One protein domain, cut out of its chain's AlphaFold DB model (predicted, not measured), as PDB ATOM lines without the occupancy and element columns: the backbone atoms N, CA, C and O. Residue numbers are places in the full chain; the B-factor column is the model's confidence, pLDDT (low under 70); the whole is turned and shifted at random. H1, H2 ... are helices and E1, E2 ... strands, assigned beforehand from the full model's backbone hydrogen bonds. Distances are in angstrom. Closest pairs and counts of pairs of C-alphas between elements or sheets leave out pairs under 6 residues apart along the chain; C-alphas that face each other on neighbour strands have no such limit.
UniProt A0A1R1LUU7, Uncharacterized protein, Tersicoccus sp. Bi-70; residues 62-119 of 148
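What this domain is: This is residues 62 to 119 of the 148 residues of an uncharacterized protein of Tersicoccus sp. Bi-70 (UniProt A0A1R1LUU7). What does the domain look like? It is one strongly twisted, curled sheet of four strands, with the short helix H1 beside the strands near one end and the long stretch 94 to 109 looping from H1 back to the edge strand E4. What is it made of? The printed part has 58 residues with four named strands and one named helix, in the order E1, E2, E3, H1, E4; its class is mostly strand, with strands holding 26 of the 32 residues in named elements, and the sheet runs E1, E2, E3, E4, all antiparallel. How large is it? It is compact, with a radius of gyration of the C-alphas of 10.0 A, and elongated, spanning 29 by 19 by 18 A.

Where its parts are: Where are the strands? E1 is residues 62 to 65, beginning at C-alpha 62 (27.420, -20.108, 259.260). E2, residues 68 to 77, is 22.9 A long and bends by 70 degrees at residue 73. E3 is residues 80 to 85, 15.3 A, and E4 residues 110 to 115, 15.8 A, ending at C-alpha 115 (32.403, -25.233, 271.534). Where is the helix? H1 is residues 88 to 93, 8.6 A.

How they stand to each other: How do the strands pair? E1, E2 and E3 form a meander, each strand the antiparallel neighbour of the one before, and both pairs are hairpins. N 63 and O 70 are 2.8 A apart, N 71 and O 84 2.7 A, and, between E3 and E4, N 83 and O 112 2.8 A, each within hydrogen-bond range. E1 and E4 are apart. How does H1 stand? It is on the sheet at a height of 6.0 A, over none of the strands; its closest C-alphas to E4 are those of Gly 88 and Val 110, 5.0 A. In H1 every O i to N i+4 pair is within hydrogen-bond range.

The domain as a whole: Which link is long? H1 to E4, 16 residues; residues 103 to 104 pair antiparallel with residues 110 to 111 of E4. How far does it reach, and how sure is the model? The C-alphas farthest apart, of Glu 78 and His 107, are 30.2 A apart. The printed part has no cut, its mean pLDDT is 91.5, and no printed residue is under 70.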
ATOM      1  N   THR A  62      25.981 -19.989 259.439       89.00
ATOM      2  CA  THR A  62      27.420 -20.108 259.260       89.00
ATOM      3  C   THR A  62      28.160 -19.391 260.376       89.00
ATOM      4  O   THR A  62      27.668 -18.441 260.982       89.00
ATOM      5  N   SER A  63      29.365 -19.855 260.654       91.75
ATOM      6  CA  SER A  63      30.363 -19.182 261.472       91.75
ATOM      7  C   SER A  63      31.728 -19.367 260.802       91.75
ATOM      8  O   SER A  63      31.829 -19.843 259.665       91.75
ATOM      9  N   SER A  64      32.796 -18.983 261.489       94.25
ATOM     10  CA  SER A  64      34.147 -19.316 261.082       94.25
ATOM     11  C   SER A  64      34.982 -19.849 262.237       94.25
ATOM     12  O   SER A  64      34.822 -19.453 263.389       94.25
ATOM     13  N   TRP A  65      35.910 -20.733 261.886       96.00
ATOM     14  CA  TRP A  65      36.972 -21.222 262.753       96.00
ATOM     15  C   TRP A  65      38.285 -21.183 261.978       96.00
ATOM     16  O   TRP A  65      38.399 -21.821 260.935       96.00
ATOM     17  N   ARG A  66      39.278 -20.423 262.461       94.81
ATOM     18  CA  ARG A  66      40.592 -20.259 261.796       94.81
ATOM     19  C   ARG A  66      40.474 -20.010 260.283       94.81
ATOM     20  O   ARG A  66      41.055 -20.731 259.474       94.81
ATOM     21  N   ASP A  67      39.662 -19.020 259.917       92.12
ATOM     22  CA  ASP A  67      39.348 -18.628 258.534       92.12
ATOM     23  C   ASP A  67      38.642 -19.697 257.678       92.12
ATOM     24  O   ASP A  67      38.446 -19.494 256.477       92.12
ATOM     25  N   CYS A  68      38.257 -20.831 258.259       95.25
ATOM     26  CA  CYS A  68      37.433 -21.838 257.606       95.25
ATOM     27  C   CYS A  68      35.965 -21.505 257.855       95.25
ATOM     28  O   CYS A  68      35.584 -21.215 258.988       95.25
ATOM     29  N   GLU A  69      35.150 -21.553 256.806       95.00
ATOM     30  CA  GLU A  69      33.704 -21.408 256.942       95.00
ATOM     31  C   GLU A  69      33.112 -22.690 257.534       95.00
ATOM     32  O   GLU A  69      33.422 -23.803 257.093       95.00
ATOM     33  N   VAL A  70      32.262 -22.512 258.541       93.38
ATOM     34  CA  VAL A  70      31.639 -23.591 259.304       93.38
ATOM     35  C   VAL A  70      30.129 -23.459 259.182       93.38
ATOM     36  O   VAL A  70      29.580 -22.414 259.520       93.38
ATOM     37  N   LEU A  71      29.455 -24.501 258.706       92.19
ATOM     38  CA  LEU A  71      28.008 -24.658 258.827       92.19
ATOM     39  C   LEU A  71      27.670 -25.107 260.238       92.19
ATOM     40  O   LEU A  71      28.347 -25.973 260.790       92.19
ATOM     41  N   VAL A  72      26.599 -24.551 260.789       89.38
ATOM     42  CA  VAL A  72      26.113 -24.884 262.126       89.38
ATOM     43  C   VAL A  72      24.733 -25.498 261.977       89.38
ATOM     44  O   VAL A  72      23.799 -24.849 261.491       89.38
ATOM     45  N   HIS A  73      24.633 -26.773 262.339       84.06
ATOM     46  CA  HIS A  73      23.461 -27.604 262.078       84.06
ATOM     47  C   HIS A  73      22.519 -27.656 263.270       84.06
ATOM     48  O   HIS A  73      21.320 -27.454 263.087       84.06
ATOM     49  N   GLU A  74      23.056 -27.869 264.472       81.88
ATOM     50  CA  GLU A  74      22.270 -28.082 265.690       81.88
ATOM     51  C   GLU A  74      23.011 -27.606 266.957       81.88
ATOM     52  O   GLU A  74      24.238 -27.615 266.997       81.88
ATOM     53  N   ASP A  75      22.276 -27.167 267.987       83.38
ATOM     54  CA  ASP A  75      22.796 -26.981 269.347       83.38
ATOM     55  C   ASP A  75      22.591 -28.296 270.093       83.38
ATOM     56  O   ASP A  75      21.462 -28.732 270.324       83.38
ATOM     57  N   LEU A  76      23.695 -28.926 270.467       81.81
ATOM     58  CA  LEU A  76      23.714 -30.193 271.190       81.81
ATOM     59  C   LEU A  76      23.585 -29.992 272.708       81.81
ATOM     60  O   LEU A  76      23.612 -30.966 273.468       81.81
ATOM     61  N   GLY A  77      23.452 -28.745 273.159       79.00
ATOM     62  CA  GLY A  77      23.424 -28.348 274.552       79.00
ATOM     63  C   GLY A  77      24.821 -28.226 275.161       79.00
ATOM     64  O   GLY A  77      25.837 -28.651 274.604       79.00
ATOM     65  N   GLU A  78      24.870 -27.636 276.357       82.94
ATOM     66  CA  GLU A  78      26.111 -27.450 277.130       82.94
ATOM     67  C   GLU A  78      27.195 -26.665 276.362       82.94
ATOM     68  O   GLU A  78      28.389 -26.880 276.559       82.94
ATOM     69  N   GLY A  79      26.777 -25.755 275.474       82.69
ATOM     70  CA  GLY A  79      27.674 -24.918 274.678       82.69
ATOM     71  C   GLY A  79      28.327 -25.635 273.493       82.69
ATOM     72  O   GLY A  79      29.300 -25.104 272.952       82.69
ATOM     73  N   ARG A  80      27.823 -26.812 273.094       87.38
ATOM     74  CA  ARG A  80      28.318 -27.593 271.955       87.38
ATOM     75  C   ARG A  80      27.389 -27.469 270.757       87.38
ATOM     76  O   ARG A  80      26.206 -27.756 270.862       87.38
ATOM     77  N   TRP A  81      27.958 -27.172 269.600       88.88
ATOM     78  CA  TRP A  81      27.240 -27.096 268.332       88.88
ATOM     79  C   TRP A  81      27.651 -28.231 267.414       88.88
ATOM     80  O   TRP A  81      28.848 -28.476 267.276       88.88
ATOM     81  N   GLU A  82      26.696 -28.879 266.752       90.75
ATOM     82  CA  GLU A  82      26.974 -29.728 265.598       90.75
ATOM     83  C   GLU A  82      27.360 -28.853 264.407       90.75
ATOM     84  O   GLU A  82      26.656 -27.904 264.044       90.75
ATOM     85  N   VAL A  83      28.487 -29.189 263.790       92.94
ATOM     86  CA  VAL A  83      29.088 -28.392 262.734       92.94
ATOM     87  C   VAL A  83      29.584 -29.227 261.565       92.94
ATOM     88  O   VAL A  83      29.907 -30.411 261.687       92.94
ATOM     89  N   GLU A  84      29.719 -28.560 260.428       94.88
ATOM     90  CA  GLU A  84      30.340 -29.083 259.220       94.88
ATOM     91  C   GLU A  84      31.216 -28.018 258.573       94.88
ATOM     92  O   GLU A  84      30.800 -26.874 258.397       94.88
ATOM     93  N   PHE A  85      32.430 -28.387 258.186       95.31
ATOM     94  CA  PHE A  85      33.294 -27.486 257.436       95.31
ATOM     95  C   PHE A  85      32.890 -27.477 255.967       95.31
ATOM     96  O   PHE A  85      32.838 -28.523 255.326       95.31
ATOM     97  N   VAL A  86      32.663 -26.279 255.421       93.69
ATOM     98  CA  VAL A  86      32.287 -26.101 254.006       93.69
ATOM     99  C   VAL A  86      33.399 -26.580 253.069       93.69
ATOM    100  O   VAL A  86      33.127 -27.121 252.002       93.69
ATOM    101  N   ASP A  87      34.655 -26.391 253.479       95.00
ATOM    102  CA  ASP A  87      35.846 -26.905 252.801       95.00
ATOM    103  C   ASP A  87      36.628 -27.793 253.778       95.00
ATOM    104  O   ASP A  87      37.419 -27.313 254.602       95.00
ATOM    105  N   GLY A  88      36.370 -29.101 253.699       94.31
ATOM    106  CA  GLY A  88      36.989 -30.102 254.563       94.31
ATOM    107  C   GLY A  88      38.512 -30.142 254.437       94.31
ATOM    108  O   GLY A  88      39.213 -30.209 255.447       94.31
ATOM    109  N   ALA A  89      39.047 -30.019 253.221       96.06
ATOM    110  CA  ALA A  89      40.484 -30.058 252.971       96.06
ATOM    111  C   ALA A  89      41.201 -28.875 253.630       96.06
ATOM    112  O   ALA A  89      42.234 -29.052 254.288       96.06
ATOM    113  N   ARG A  90      40.633 -27.671 253.506       96.31
ATOM    114  CA  ARG A  90      41.163 -26.471 254.159       96.31
ATOM    115  C   ARG A  90      41.102 -26.582 255.682       96.31
ATOM    116  O   ARG A  90      42.092 -26.276 256.348       96.31
ATOM    117  N   ALA A  91      39.989 -27.065 256.228       96.06
ATOM    118  CA  ALA A  91      39.832 -27.273 257.665       96.06
ATOM    119  C   ALA A  91      40.850 -28.284 258.222       96.06
ATOM    120  O   ALA A  91      41.482 -28.044 259.255       96.06
ATOM    121  N   TRP A  92      41.084 -29.384 257.504       95.38
ATOM    122  CA  TRP A  92      42.061 -30.411 257.879       95.38
ATOM    123  C   TRP A  92      43.498 -29.882 257.864       95.38
ATOM    124  O   TRP A  92      44.286 -30.143 258.778       95.38
ATOM    125  N   ALA A  93      43.841 -29.070 256.861       95.81
ATOM    126  CA  ALA A  93      45.125 -28.377 256.812       95.81
ATOM    127  C   ALA A  93      45.292 -27.384 257.981       95.81
ATOM    128  O   ALA A  93      46.392 -27.248 258.519       95.81
ATOM    129  N   ALA A  94      44.203 -26.744 258.422       95.75
ATOM    130  CA  ALA A  94      44.166 -25.850 259.584       95.75
ATOM    131  C   ALA A  94      44.168 -26.581 260.949       95.75
ATOM    132  O   ALA A  94      44.299 -25.944 262.005       95.75
ATOM    133  N   GLY A  95      44.087 -27.917 260.939       95.94
ATOM    134  CA  GLY A  95      44.205 -28.771 262.120       95.94
ATOM    135  C   GLY A  95      42.879 -29.199 262.749       95.94
ATOM    136  O   GLY A  95      42.886 -29.532 263.935       95.94
ATOM    137  N   ALA A  96      41.767 -29.175 262.005       94.50
ATOM    138  CA  ALA A  96      40.438 -29.529 262.511       94.50
ATOM    139  C   ALA A  96      40.380 -30.936 263.136       94.50
ATOM    140  O   ALA A  96      39.789 -31.111 264.192       94.50
ATOM    141  N   GLN A  97      41.110 -31.906 262.584       93.94
ATOM    142  CA  GLN A  97      41.246 -33.283 263.085       93.94
ATOM    143  C   GLN A  97      41.863 -33.407 264.488       93.94
ATOM    144  O   GLN A  97      41.970 -34.502 265.036       93.94
ATOM    145  N   ARG A  98      42.374 -32.306 265.049       93.75
ATOM    146  CA  ARG A  98      42.901 -32.259 266.420       93.75
ATOM    147  C   ARG A  98      41.869 -31.743 267.417       93.75
ATOM    148  O   ARG A  98      42.136 -31.790 268.617       93.75
ATOM    149  N   LEU A  99      40.747 -31.206 266.940       92.31
ATOM    150  CA  LEU A  99      39.656 -30.768 267.793       92.31
ATOM    151  C   LEU A  99      38.900 -31.994 268.321       92.31
ATOM    152  O   LEU A  99      38.617 -32.916 267.552       92.31
ATOM    153  N   PRO A 100      38.558 -32.029 269.619       88.06
ATOM    154  CA  PRO A 100      37.718 -33.085 270.161       88.06
ATOM    155  C   PRO A 100      36.379 -33.133 269.429       88.06
ATOM    156  O   PRO A 100      35.718 -32.112 269.284       88.06
ATOM    157  N   GLY A 101      35.973 -34.323 268.994       88.56
ATOM    158  CA  GLY A 101      34.661 -34.519 268.386       88.56
ATOM    159  C   GLY A 101      34.552 -34.178 266.905       88.56
ATOM    160  O   GLY A 101      33.498 -34.460 266.350       88.56
ATOM    161  N   ILE A 102      35.598 -33.630 266.276       95.06
ATOM    162  CA  ILE A 102      35.676 -33.482 264.818       95.06
ATOM    163  C   ILE A 102      36.280 -34.747 264.206       95.06
ATOM    164  O   ILE A 102      37.348 -35.197 264.621       95.06
ATOM    165  N   ASP A 103      35.608 -35.286 263.196       94.81
ATOM    166  CA  ASP A 103      36.039 -36.438 262.409       94.81
ATOM    167  C   ASP A 103      35.636 -36.249 260.935       94.81
ATOM    168  O   ASP A 103      34.921 -35.307 260.576       94.81
ATOM    169  N   GLY A 104      36.102 -37.139 260.068       91.31
ATOM    170  CA  GLY A 104      35.680 -37.207 258.676       91.31
ATOM    171  C   GLY A 104      36.820 -37.429 257.694       91.31
ATOM    172  O   GLY A 104      37.907 -37.882 258.050       91.31
ATOM    173  N   ASP A 105      36.554 -37.103 256.436       91.69
ATOM    174  CA  ASP A 105      37.516 -37.180 255.341       91.69
ATOM    175  C   ASP A 105      37.680 -35.780 254.724       91.69
ATOM    176  O   ASP A 105      36.687 -35.184 254.298       91.69
ATOM    177  N   PRO A 106      38.907 -35.228 254.640       91.94
ATOM    178  CA  PRO A 106      39.152 -33.931 254.005       91.94
ATOM    179  C   PRO A 106      38.701 -33.843 252.540       91.94
ATOM    180  O   PRO A 106      38.548 -32.737 252.026       91.94
ATOM    181  N   HIS A 107      38.524 -34.972 251.853       90.25
ATOM    182  CA  HIS A 107      38.072 -35.036 250.462       90.25
ATOM    183  C   HIS A 107      36.568 -35.278 250.305       90.25
ATOM    184  O   HIS A 107      36.085 -35.313 249.174       90.25
ATOM    185  N   ASP A 108      35.845 -35.438 251.410       88.62
ATOM    186  CA  ASP A 108      34.397 -35.601 251.420       88.62
ATOM    187  C   ASP A 108      33.789 -34.634 252.434       88.62
ATOM    188  O   ASP A 108      33.505 -33.478 252.112       88.62
ATOM    189  N   ARG A 109      33.656 -35.078 253.684       89.31
ATOM    190  CA  ARG A 109      32.955 -34.346 254.728       89.31
ATOM    191  C   ARG A 109      33.781 -34.326 256.001       89.31
ATOM    192  O   ARG A 109      34.236 -35.371 256.458       89.31
ATOM    193  N   VAL A 110      33.917 -33.145 256.597       95.31
ATOM    194  CA  VAL A 110      34.562 -32.950 257.902       95.31
ATOM    195  C   VAL A 110      33.539 -32.326 258.835       95.31
ATOM    196  O   VAL A 110      33.085 -31.203 258.610       95.31
ATOM    197  N   THR A 111      33.151 -33.071 259.864       95.94
ATOM    198  CA  THR A 111      32.008 -32.744 260.722       95.94
ATOM    199  C   THR A 111      32.273 -33.112 262.163       95.94
ATOM    200  O   THR A 111      33.180 -33.885 262.461       95.94
ATOM    201  N   GLY A 112      31.433 -32.627 263.061       94.31
ATOM    202  CA  GLY A 112      31.462 -33.062 264.442       94.31
ATOM    203  C   GLY A 112      30.795 -32.048 265.334       94.31
ATOM    204  O   GLY A 112      29.820 -31.423 264.930       94.31
ATOM    205  N   TRP A 113      31.347 -31.854 266.526       94.12
ATOM    206  CA  TRP A 113      30.900 -30.789 267.410       94.12
ATOM    207  C   TRP A 113      32.023 -29.821 267.775       94.12
ATOM    208  O   TRP A 113      33.192 -30.201 267.830       94.12
ATOM    209  N   MET A 114      31.662 -28.564 268.036       92.06
ATOM    210  CA  MET A 114      32.579 -27.519 268.501       92.06
ATOM    211  C   MET A 114      31.980 -26.731 269.660       92.06
ATOM    212  O   MET A 114      30.760 -26.601 269.764       92.06
ATOM    213  N   SER A 115      32.842 -26.195 270.526       90.31
ATOM    214  CA  SER A 115      32.403 -25.233 271.534       90.31
ATOM    215  C   SER A 115      31.961 -23.937 270.860       90.31
ATOM    216  O   SER A 115      32.587 -23.484 269.901       90.31
ATOM    217  N   THR A 116      30.929 -23.301 271.408       84.75
ATOM    218  CA  THR A 116      30.505 -21.948 271.005       84.75
ATOM    219  C   THR A 116      31.666 -20.956 271.077       84.75
ATOM    220  O   THR A 116      31.800 -20.096 270.213       84.75
ATOM    221  N   ASP A 117      32.531 -21.106 272.082       89.44
ATOM    222  CA  ASP A 117      33.663 -20.206 272.327       89.44
ATOM    223  C   ASP A 117      34.778 -20.338 271.275       89.44
ATOM    224  O   ASP A 117      35.607 -19.438 271.134       89.44
ATOM    225  N   ASP A 118      34.806 -21.448 270.532       91.44
ATOM    226  CA  ASP A 118      35.774 -21.680 269.454       91.44
ATOM    227  C   ASP A 118      35.315 -21.083 268.114       91.44
ATOM    228  O   ASP A 118      36.086 -21.049 267.150       91.44
ATOM    229  N   LEU A 119      34.061 -20.634 268.036       89.31
ATOM    230  CA  LEU A 119      33.433 -20.135 266.823       89.31
ATOM    231  C   LEU A 119      33.372 -18.606 266.829       89.31
ATOM    232  O   LEU A 119      33.136 -17.952 267.843       89.31
TER     233      LEU A 119